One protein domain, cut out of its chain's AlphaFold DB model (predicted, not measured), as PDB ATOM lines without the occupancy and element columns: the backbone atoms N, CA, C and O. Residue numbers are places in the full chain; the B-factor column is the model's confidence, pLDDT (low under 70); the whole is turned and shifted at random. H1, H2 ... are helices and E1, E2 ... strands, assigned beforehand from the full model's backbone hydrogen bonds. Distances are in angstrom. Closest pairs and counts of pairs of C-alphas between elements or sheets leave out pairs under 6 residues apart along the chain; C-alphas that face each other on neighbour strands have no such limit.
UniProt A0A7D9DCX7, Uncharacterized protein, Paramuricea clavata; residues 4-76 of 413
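AT A GLANCE: This is residues 4 to 76 of the 413 residues of an uncharacterized protein of Paramuricea clavata (UniProt A0A7D9DCX7). A small three-stranded antiparallel sheet, E1, E2 and E3, has the helix H1 over one face, while the links 14 to 23 and 43 to 50 gather at one end of the sheet. From the other end a long loop, residues 55 to 72, reaches out, with residues 62 to 68 sticking out free, and folds back to the short helix H2. The 73 printed residues have two named helices and three named strands, in the order H1, E1, E2, E3, H2; the class is mixed, with 35 residues, under half, in named elements. The whole is loose, with a radius of gyration of the C-alphas of 14.6 A, and elongated, spanning 41 by 25 by 18 A.

HOW THE PARTS SIT: H1, residues 4 to 13, is on the sheet at a height of 6.4 A, making two layers, a helix on one face of a sheet. It lies over E1, residues 24 to 33, slantwise to the strands at 34 degrees on the local plane; their closest C-alphas, of Ser 11 and Gln 24, are 5.0 A apart. E1, E2, residues 36 to 42, and E3, residues 51 to 54, form a meander, each strand the antiparallel neighbour of the one before. In the hairpin E1 and E2, N 26 and O 40 are 2.8 A apart; in the hairpin E2 and E3, N 41 and O 51 are 2.9 A apart, both within hydrogen-bond range. E1 bends by 78 degrees at residue 30. H2, residues 73 to 76, only grazes the sheet with residues 73 to 75; the closest C-alphas of E2 and H2, of Ala 36 and Val 74, are 6.7 A apart. H1 and H2 are apart. In H1 every O i to N i+4 pair is within hydrogen-bond range; H2 is too short for such a pair.

IN THESE COORDINATES: H1 begins at C-alpha 4, (-9.309, 3.292, -12.689), and measures 14.3 A. E1 measures 21.8 A, E2 19.8 A and E3 10.3 A. H2 ends at C-alpha 76, (-11.304, -14.505, -28.206).

THE WHOLE: The C-alphas farthest apart, of Thr 21 and Glu 63, are 41.5 A apart. The printed part has no cut, and the link from E3 to H2 is long, with 18 residues. The pLDDT is under 70 at residues 29 to 31 and 60 to 70.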
ATOM      1  N   SER A   4      -9.028   2.179 -13.600       80.12
ATOM      2  CA  SER A   4      -9.309   3.292 -12.689       80.12
ATOM      3  C   SER A   4      -8.486   4.533 -13.048       80.12
ATOM      4  O   SER A   4      -9.052   5.614 -13.170       80.12
ATOM      5  N   ILE A   5      -7.198   4.353 -13.366       85.44
ATOM      6  CA  ILE A   5      -6.294   5.427 -13.804       85.44
ATOM      7  C   ILE A   5      -6.805   6.068 -15.100       85.44
ATOM      8  O   ILE A   5      -6.787   7.287 -15.255       85.44
ATOM      9  N   LEU A   6      -7.290   5.248 -16.039       84.56
ATOM     10  CA  LEU A   6      -7.855   5.754 -17.289       84.56
ATOM     11  C   LEU A   6      -9.142   6.554 -17.043       84.56
ATOM     12  O   LEU A   6      -9.312   7.608 -17.648       84.56
ATOM     13  N   CYS A   7     -10.025   6.083 -16.158       86.69
ATOM     14  CA  CYS A   7     -11.241   6.818 -15.804       86.69
ATOM     15  C   CYS A   7     -10.908   8.148 -15.122       86.69
ATOM     16  O   CYS A   7     -11.468   9.165 -15.502       86.69
ATOM     17  N   GLU A   8      -9.953   8.165 -14.187       87.69
ATOM     18  CA  GLU A   8      -9.488   9.389 -13.525       87.69
ATOM     19  C   GLU A   8      -8.927  10.402 -14.533       87.69
ATOM     20  O   GLU A   8      -9.250  11.588 -14.478       87.69
ATOM     21  N   TYR A   9      -8.118   9.937 -15.486       88.81
ATOM     22  CA  TYR A   9      -7.585  10.790 -16.544       88.81
ATOM     23  C   TYR A   9      -8.691  11.345 -17.447       88.81
ATOM     24  O   TYR A   9      -8.702  12.543 -17.737       88.81
ATOM     25  N   LEU A  10      -9.639  10.501 -17.869       86.69
ATOM     26  CA  LEU A  10     -10.777  10.926 -18.684       86.69
ATOM     27  C   LEU A  10     -11.636  11.949 -17.936       86.69
ATOM     28  O   LEU A  10     -11.968  12.972 -18.523       86.69
ATOM     29  N   SER A  11     -11.897  11.750 -16.642       87.19
ATOM     30  CA  SER A  11     -12.662  12.713 -15.842       87.19
ATOM     31  C   SER A  11     -11.970  14.073 -15.688       87.19
ATOM     32  O   SER A  11     -12.623  15.078 -15.432       87.19
ATOM     33  N   ARG A  12     -10.640  14.131 -15.835       87.25
ATOM     34  CA  ARG A  12      -9.866  15.384 -15.767       87.25
ATOM     35  C   ARG A  12      -9.712  16.098 -17.104       87.25
ATOM     36  O   ARG A  12      -9.402  17.284 -17.112       87.25
ATOM     37  N   THR A  13      -9.833  15.378 -18.215       88.38
ATOM     38  CA  THR A  13      -9.445  15.883 -19.543       88.38
ATOM     39  C   THR A  13     -10.598  15.964 -20.529       88.38
ATOM     40  O   THR A  13     -10.576  16.819 -21.411       88.38
ATOM     41  N   ALA A  14     -11.603  15.102 -20.394       88.06
ATOM     42  CA  ALA A  14     -12.793  15.152 -21.221       88.06
ATOM     43  C   ALA A  14     -13.783  16.174 -20.652       88.06
ATOM     44  O   ALA A  14     -14.054  16.212 -19.450       88.06
ATOM     45  N   VAL A  15     -14.339  16.991 -21.542       88.69
ATOM     46  CA  VAL A  15     -15.361  17.989 -21.226       88.69
ATOM     47  C   VAL A  15     -16.663  17.637 -21.925       88.69
ATOM     48  O   VAL A  15     -16.676  16.964 -22.957       88.69
ATOM     49  N   CYS A  16     -17.770  18.066 -21.335       86.00
ATOM     50  CA  CYS A  16     -19.086  17.903 -21.918       86.00
ATOM     51  C   CYS A  16     -19.214  18.772 -23.175       86.00
ATOM     52  O   CYS A  16     -18.911  19.961 -23.135       86.00
ATOM     53  N   ASN A  17     -19.731  18.203 -24.265       86.12
ATOM     54  CA  ASN A  17     -19.935  18.938 -25.517       86.12
ATOM     55  C   ASN A  17     -20.997  20.049 -25.418       86.12
ATOM     56  O   ASN A  17     -21.055  20.892 -26.306       86.12
ATOM     57  N   GLU A  18     -21.863  20.024 -24.400       86.69
ATOM     58  CA  GLU A  18     -22.953  20.998 -24.244       86.69
ATOM     59  C   GLU A  18     -22.590  22.155 -23.307       86.69
ATOM     60  O   GLU A  18     -22.910  23.301 -23.605       86.69
ATOM     61  N   CYS A  19     -21.936  21.870 -22.176       88.31
ATOM     62  CA  CYS A  19     -21.674  22.863 -21.128       88.31
ATOM     63  C   CYS A  19     -20.188  23.080 -20.812       88.31
ATOM     64  O   CYS A  19     -19.876  23.820 -19.884       88.31
ATOM     65  N   GLU A  20     -19.283  22.421 -21.543       86.75
ATOM     66  CA  GLU A  20     -17.820  22.555 -21.435       86.75
ATOM     67  C   GLU A  20     -17.224  22.243 -20.046       86.75
ATOM     68  O   GLU A  20     -16.031  22.437 -19.813       86.75
ATOM     69  N   THR A  21     -18.011  21.694 -19.116       87.38
ATOM     70  CA  THR A  21     -17.514  21.251 -17.806       87.38
ATOM     71  C   THR A  21     -16.923  19.841 -17.883       87.38
ATOM     72  O   THR A  21     -17.352  19.051 -18.730       87.38
ATOM     73  N   PRO A  22     -16.000  19.466 -16.977       86.56
ATOM     74  CA  PRO A  22     -15.475  18.104 -16.903       86.56
ATOM     75  C   PRO A  22     -16.587  17.049 -16.807       86.56
ATOM     76  O   PRO A  22     -17.580  17.246 -16.100       86.56
ATOM     77  N   VAL A  23     -16.435  15.936 -17.529       88.25
ATOM     78  CA  VAL A  23     -17.349  14.785 -17.417       88.25
ATOM     79  C   VAL A  23     -16.895  13.848 -16.307       88.25
ATOM     80  O   VAL A  23     -15.704  13.707 -16.057       88.25
ATOM     81  N   GLN A  24     -17.830  13.139 -15.680       86.81
ATOM     82  CA  GLN A  24     -17.487  11.989 -14.853       86.81
ATOM     83  C   GLN A  24     -17.369  10.754 -15.740       86.81
ATOM     84  O   GLN A  24     -18.213  10.507 -16.605       86.81
ATOM     85  N   CYS A  25     -16.312   9.972 -15.537       85.56
ATOM     86  CA  CYS A  25     -16.097   8.690 -16.190       85.56
ATOM     87  C   CYS A  25     -15.958   7.583 -15.143       85.56
ATOM     88  O   CYS A  25     -15.223   7.710 -14.165       85.56
ATOM     89  N   GLY A  26     -16.631   6.463 -15.381       84.50
ATOM     90  CA  GLY A  26     -16.575   5.283 -14.531       84.50
ATOM     91  C   GLY A  26     -16.659   3.989 -15.330       84.50
ATOM     92  O   GLY A  26     -16.837   3.979 -16.551       84.50
ATOM     93  N   ILE A  27     -16.534   2.873 -14.619       79.62
ATOM     94  CA  ILE A  27     -16.634   1.529 -15.187       79.62
ATOM     95  C   ILE A  27     -17.956   0.923 -14.737       79.62
ATOM     96  O   ILE A  27     -18.212   0.796 -13.542       79.62
ATOM     97  N   ASN A  28     -18.761   0.464 -15.689       76.50
ATOM     98  CA  ASN A  28     -19.869  -0.422 -15.380       76.50
ATOM     99  C   ASN A  28     -19.330  -1.851 -15.201       76.50
ATOM    100  O   ASN A  28     -19.042  -2.571 -16.167       76.50
ATOM    101  N   LEU A  29     -19.161  -2.251 -13.939       67.69
ATOM    102  CA  LEU A  29     -18.670  -3.577 -13.569       67.69
ATOM    103  C   LEU A  29     -19.680  -4.691 -13.884       67.69
ATOM    104  O   LEU A  29     -19.258  -5.802 -14.195       67.69
ATOM    105  N   GLU A  30     -20.986  -4.404 -13.876       66.38
ATOM    106  CA  GLU A  30     -22.038  -5.404 -14.125       66.38
ATOM    107  C   GLU A  30     -22.074  -5.875 -15.588       66.38
ATOM    108  O   GLU A  30     -22.410  -7.024 -15.889       66.38
ATOM    109  N   ASP A  31     -21.681  -4.998 -16.514       68.31
ATOM    110  CA  ASP A  31     -21.629  -5.298 -17.947       68.31
ATOM    111  C   ASP A  31     -20.233  -5.641 -18.477       68.31
ATOM    112  O   ASP A  31     -20.100  -6.061 -19.636       68.31
ATOM    113  N   SER A  32     -19.204  -5.516 -17.640       70.94
ATOM    114  CA  SER A  32     -17.836  -5.896 -17.988       70.94
ATOM    115  C   SER A  32     -17.731  -7.415 -18.187       70.94
ATOM    116  O   SER A  32     -18.215  -8.215 -17.390       70.94
ATOM    117  N   GLN A  33     -17.103  -7.838 -19.286       80.81
ATOM    118  CA  GLN A  33     -16.980  -9.250 -19.656       80.81
ATOM    119  C   GLN A  33     -15.522  -9.592 -19.913       80.81
ATOM    120  O   GLN A  33     -14.978  -9.289 -20.978       80.81
ATOM    121  N   GLY A  34     -14.902 -10.304 -18.979       85.62
ATOM    122  CA  GLY A  34     -13.497 -10.657 -19.110       85.62
ATOM    123  C   GLY A  34     -12.590  -9.446 -19.104       85.62
ATOM    124  O   GLY A  34     -12.685  -8.572 -18.248       85.62
ATOM    125  N   PHE A  35     -11.762  -9.379 -20.143       87.62
ATOM    126  CA  PHE A  35     -10.824  -8.288 -20.387       87.62
ATOM    127  C   PHE A  35     -11.453  -7.111 -21.145       87.62
ATOM    128  O   PHE A  35     -10.748  -6.192 -21.562       87.62
ATOM    129  N   ALA A  36     -12.766  -7.154 -21.383       88.38
ATOM    130  CA  ALA A  36     -13.510  -6.044 -21.950       88.38
ATOM    131  C   ALA A  36     -14.266  -5.298 -20.849       88.38
ATOM    132  O   ALA A  36     -15.094  -5.885 -20.147       88.38
ATOM    133  N   HIS A  37     -13.996  -4.001 -20.753       85.56
ATOM    134  CA  HIS A  37     -14.592  -3.094 -19.782       85.56
ATOM    135  C   HIS A  37     -15.606  -2.198 -20.484       85.56
ATOM    136  O   HIS A  37     -15.355  -1.731 -21.601       85.56
ATOM    137  N   ASN A  38     -16.745  -1.988 -19.832       85.12
ATOM    138  CA  ASN A  38     -17.770  -1.061 -20.289       85.12
ATOM    139  C   ASN A  38     -17.601   0.255 -19.526       85.12
ATOM    140  O   ASN A  38     -17.671   0.268 -18.298       85.12
ATOM    141  N   PHE A  39     -17.338   1.334 -20.250       85.94
ATOM    142  CA  PHE A  39     -17.173   2.669 -19.699       85.94
ATOM    143  C   PHE A  39     -18.487   3.426 -19.770       85.94
ATOM    144  O   PHE A  39     -19.215   3.351 -20.763       85.94
ATOM    145  N   VAL A  40     -18.746   4.178 -18.711       87.69
ATOM    146  CA  VAL A  40     -19.876   5.091 -18.596       87.69
ATOM    147  C   VAL A  40     -19.307   6.480 -18.409       87.69
ATOM    148  O   VAL A  40     -18.506   6.692 -17.502       87.69
ATOM    149  N   SER A  41     -19.724   7.416 -19.253       86.75
ATOM    150  CA  SER A  41     -19.421   8.829 -19.070       86.75
ATOM    151  C   SER A  41     -20.707   9.642 -19.024       86.75
ATOM    152  O   SER A  41     -21.605   9.426 -19.840       86.75
ATOM    153  N   TYR A  42     -20.813  10.543 -18.051       87.12
ATOM    154  CA  TYR A  42     -21.960  11.429 -17.879       87.12
ATOM    155  C   TYR A  42     -21.514  12.805 -17.375       87.12
ATOM    156  O   TYR A  42     -20.475  12.940 -16.727       87.12
ATOM    157  N   CYS A  43     -22.296  13.835 -17.691       86.94
ATOM    158  CA  CYS A  43     -22.117  15.170 -17.135       86.94
ATOM    159  C   CYS A  43     -23.016  15.332 -15.904       86.94
ATOM    160  O   CYS A  43     -24.176  14.941 -15.941       86.94
ATOM    161  N   GLU A  44     -22.498  15.921 -14.827       85.00
ATOM    162  CA  GLU A  44     -23.301  16.250 -13.636       85.00
ATOM    163  C   GLU A  44     -24.029  17.596 -13.771       85.00
ATOM    164  O   GLU A  44     -24.994  17.846 -13.058       85.00
ATOM    165  N   ASN A  45     -23.571  18.465 -14.678       84.69
ATOM    166  CA  ASN A  45     -24.030  19.851 -14.786       84.69
ATOM    167  C   ASN A  45     -25.122  20.065 -15.852       84.69
ATOM    168  O   ASN A  45     -25.705  21.142 -15.934       84.69
ATOM    169  N   CYS A  46     -25.383  19.067 -16.698       84.56
ATOM    170  CA  CYS A  46     -26.460  19.108 -17.686       84.56
ATOM    171  C   CYS A  46     -27.014  17.704 -17.938       84.56
ATOM    172  O   CYS A  46     -26.277  16.721 -17.850       84.56
ATOM    173  N   ASP A  47     -28.280  17.625 -18.354       76.62
ATOM    174  CA  ASP A  47     -28.981  16.380 -18.712       76.62
ATOM    175  C   ASP A  47     -28.497  15.763 -20.044       76.62
ATOM    176  O   ASP A  47     -29.224  15.031 -20.726       76.62
ATOM    177  N   SER A  48     -27.255  16.053 -20.440       72.81
ATOM    178  CA  SER A  48     -26.617  15.447 -21.606       72.81
ATOM    179  C   SER A  48     -26.633  13.918 -21.498       72.81
ATOM    180  O   SER A  48     -26.496  13.324 -20.423       72.81
ATOM    181  N   LYS A  49     -26.811  13.247 -22.641       74.12
ATOM    182  CA  LYS A  49     -26.934  11.785 -22.685       74.12
ATOM    183  C   LYS A  49     -25.690  11.103 -22.115       74.12
ATOM    184  O   LYS A  49     -24.575  11.357 -22.561       74.12
ATOM    185  N   THR A  50     -25.909  10.131 -21.231       80.50
ATOM    186  CA  THR A  50     -24.872   9.191 -20.795       80.50
ATOM    187  C   THR A  50     -24.280   8.449 -21.994       80.50
ATOM    188  O   THR A  50     -24.997   7.786 -22.751       80.50
ATOM    189  N   ILE A  51     -22.962   8.529 -22.153       81.00
ATOM    190  CA  ILE A  51     -22.225   7.844 -23.212       81.00
ATOM    191  C   ILE A  51     -21.727   6.502 -22.678       81.00
ATOM    192  O   ILE A  51     -21.053   6.431 -21.650       81.00
ATOM    193  N   LEU A  52     -22.041   5.433 -23.412       82.44
ATOM    194  CA  LEU A  52     -21.585   4.071 -23.143       82.44
ATOM    195  C   LEU A  52     -20.630   3.615 -24.243       82.44
ATOM    196  O   LEU A  52     -21.001   3.587 -25.419       82.44
ATOM    197  N   PHE A  53     -19.422   3.203 -23.874       84.12
ATOM    198  CA  PHE A  53     -18.446   2.678 -24.829       84.12
ATOM    199  C   PHE A  53     -17.628   1.532 -24.233       84.12
ATOM    200  O   PHE A  53     -17.523   1.374 -23.026       84.12
ATOM    201  N   ASN A  54     -17.055   0.682 -25.088       85.12
ATOM    202  CA  ASN A  54     -16.360  -0.531 -24.652       85.12
ATOM    203  C   ASN A  54     -14.862  -0.443 -24.947       85.12
ATOM    204  O   ASN A  54     -14.474   0.047 -26.006       85.12
ATOM    205  N   SER A  55     -14.030  -1.023 -24.078       85.75
ATOM    206  CA  SER A  55     -12.576  -1.128 -24.297       85.75
ATOM    207  C   SER A  55     -12.190  -2.032 -25.477       85.75
ATOM    208  O   SER A  55     -11.043  -2.032 -25.922       85.75
ATOM    209  N   SER A  56     -13.125  -2.846 -25.972       86.12
ATOM    210  CA  SER A  56     -12.898  -3.789 -27.062       86.12
ATOM    211  C   SER A  56     -14.100  -3.848 -27.993       86.12
ATOM    212  O   SER A  56     -15.252  -3.711 -27.572       86.12
ATOM    213  N   LYS A  57     -13.831  -4.111 -29.274       85.56
ATOM    214  CA  LYS A  57     -14.870  -4.379 -30.263       85.56
ATOM    215  C   LYS A  57     -15.601  -5.672 -29.908       85.56
ATOM    216  O   LYS A  57     -15.015  -6.656 -29.443       85.56
ATOM    217  N   LYS A  58     -16.908  -5.679 -30.142       83.00
ATOM    218  CA  LYS A  58     -17.693  -6.913 -30.131       83.00
ATOM    219  C   LYS A  58     -17.329  -7.711 -31.378       83.00
ATOM    220  O   LYS A  58     -17.134  -7.141 -32.444       83.00
ATOM    221  N   THR A  59     -17.228  -9.025 -31.233       74.38
ATOM    222  CA  THR A  59     -17.099  -9.910 -32.396       74.38
ATOM    223  C   THR A  59     -18.337  -9.779 -33.277       74.38
ATOM    224  O   THR A  59     -19.461  -9.746 -32.762       74.38
ATOM    225  N   GLU A  60     -18.127  -9.706 -34.591       65.88
ATOM    226  CA  GLU A  60     -19.216  -9.759 -35.561       65.88
ATOM    227  C   GLU A  60     -19.979 -11.074 -35.381       65.88
ATOM    228  O   GLU A  60     -19.395 -12.155 -35.257       65.88
ATOM    229  N   ARG A  61     -21.306 -10.980 -35.294       57.19
ATOM    230  CA  ARG A  61     -22.175 -12.153 -35.273       57.19
ATOM    231  C   ARG A  61     -22.691 -12.394 -36.675       57.19
ATOM    232  O   ARG A  61     -23.366 -11.534 -37.222       57.19
ATOM    233  N   THR A  62     -22.469 -13.597 -37.185       48.03
ATOM    234  CA  THR A  62     -23.164 -14.100 -38.373       48.03
ATOM    235  C   THR A  62     -24.655 -14.354 -38.109       48.03
ATOM    236  O   THR A  62     -25.442 -14.326 -39.044       48.03
ATOM    237  N   GLU A  63     -25.073 -14.538 -36.846       43.66
ATOM    238  CA  GLU A  63     -26.480 -14.746 -36.467       43.66
ATOM    239  C   GLU A  63     -26.863 -13.975 -35.187       43.66
ATOM    240  O   GLU A  63     -26.220 -14.095 -34.135       43.66
ATOM    241  N   ILE A  64     -27.950 -13.197 -35.245       45.84
ATOM    242  CA  ILE A  64     -28.511 -12.484 -34.088       45.84
ATOM    243  C   ILE A  64     -29.327 -13.470 -33.244       45.84
ATOM    244  O   ILE A  64     -30.519 -13.669 -33.453       45.84
ATOM    245  N   VAL A  65     -28.697 -14.079 -32.237       53.41
ATOM    246  CA  VAL A  65     -29.431 -14.865 -31.233       53.41
ATOM    247  C   VAL A  65     -29.994 -13.920 -30.167       53.41
ATOM    248  O   VAL A  65     -29.229 -13.364 -29.366       53.41
ATOM    249  N   LYS A  66     -31.325 -13.743 -30.151       40.59
ATOM    250  CA  LYS A  66     -32.052 -12.972 -29.123       40.59
ATOM    251  C   LYS A  66     -31.626 -13.428 -27.717       40.59
ATOM    252  O   LYS A  66     -31.553 -14.621 -27.437       40.59
ATOM    253  N   GLY A  67     -31.299 -12.470 -26.848       52.88
ATOM    254  CA  GLY A  67     -30.988 -12.711 -25.431       52.88
ATOM    255  C   GLY A  67     -29.549 -13.131 -25.091       52.88
ATOM    256  O   GLY A  67     -29.211 -13.198 -23.914       52.88
ATOM    257  N   LYS A  68     -28.656 -13.380 -26.062       58.84
ATOM    258  CA  LYS A  68     -27.235 -13.667 -25.763       58.84
ATOM    259  C   LYS A  68     -26.382 -12.415 -25.951       58.84
ATOM    260  O   LYS A  68     -26.403 -11.853 -27.043       58.84
ATOM    261  N   LYS A  69     -25.537 -12.042 -24.979       64.44
ATOM    262  CA  LYS A  69     -24.544 -10.957 -25.140       64.44
ATOM    263  C   LYS A  69     -23.483 -11.338 -26.192       64.44
ATOM    264  O   LYS A  69     -22.975 -12.463 -26.205       64.44
ATOM    265  N   THR A  70     -23.210 -10.444 -27.144       67.62
ATOM    266  CA  THR A  70     -22.135 -10.593 -28.145       67.62
ATOM    267  C   THR A  70     -20.783 -10.586 -27.435       67.62
ATOM    268  O   THR A  70     -20.523  -9.646 -26.685       67.62
ATOM    269  N   PRO A  71     -19.923 -11.585 -27.659       77.94
ATOM    270  CA  PRO A  71     -18.645 -11.648 -26.974       77.94
ATOM    271  C   PRO A  71     -17.660 -10.633 -27.548       77.94
ATOM    272  O   PRO A  71     -17.699 -10.320 -28.739       77.94
ATOM    273  N   PHE A  72     -16.743 -10.167 -26.712       86.75
ATOM    274  CA  PHE A  72     -15.696  -9.242 -27.124       86.75
ATOM    275  C   PHE A  72     -14.538  -9.944 -27.832       86.75
ATOM    276  O   PHE A  72     -14.195 -11.096 -27.539       86.75
ATOM    277  N   GLU A  73     -13.931  -9.232 -28.776       88.00
ATOM    278  CA  GLU A  73     -12.813  -9.723 -29.571       88.00
ATOM    279  C   GLU A  73     -11.604 -10.045 -28.687       88.00
ATOM    280  O   GLU A  73     -11.019 -11.122 -28.822       88.00
ATOM    281  N   VAL A  74     -11.298  -9.179 -27.711       89.75
ATOM    282  CA  VAL A  74     -10.192  -9.377 -26.757       89.75
ATOM    283  C   VAL A  74     -10.275 -10.729 -26.049       89.75
ATOM    284  O   VAL A  74      -9.285 -11.452 -25.973       89.75
ATOM    285  N   ASN A  75     -11.471 -11.152 -25.636       89.69
ATOM    286  CA  ASN A  75     -11.663 -12.435 -24.966       89.69
ATOM    287  C   ASN A  75     -11.353 -13.612 -25.903       89.69
ATOM    288  O   ASN A  75     -10.819 -14.625 -25.462       89.69
ATOM    289  N   SER A  76     -11.642 -13.484 -27.201       87.69
ATOM    290  CA  SER A  76     -11.304 -14.505 -28.206       87.69
ATOM    291  C   SER A  76      -9.805 -14.550 -28.487       87.69
ATOM    292  O   SER A  76      -9.231 -15.637 -28.578       87.69
TER     293      SER A  76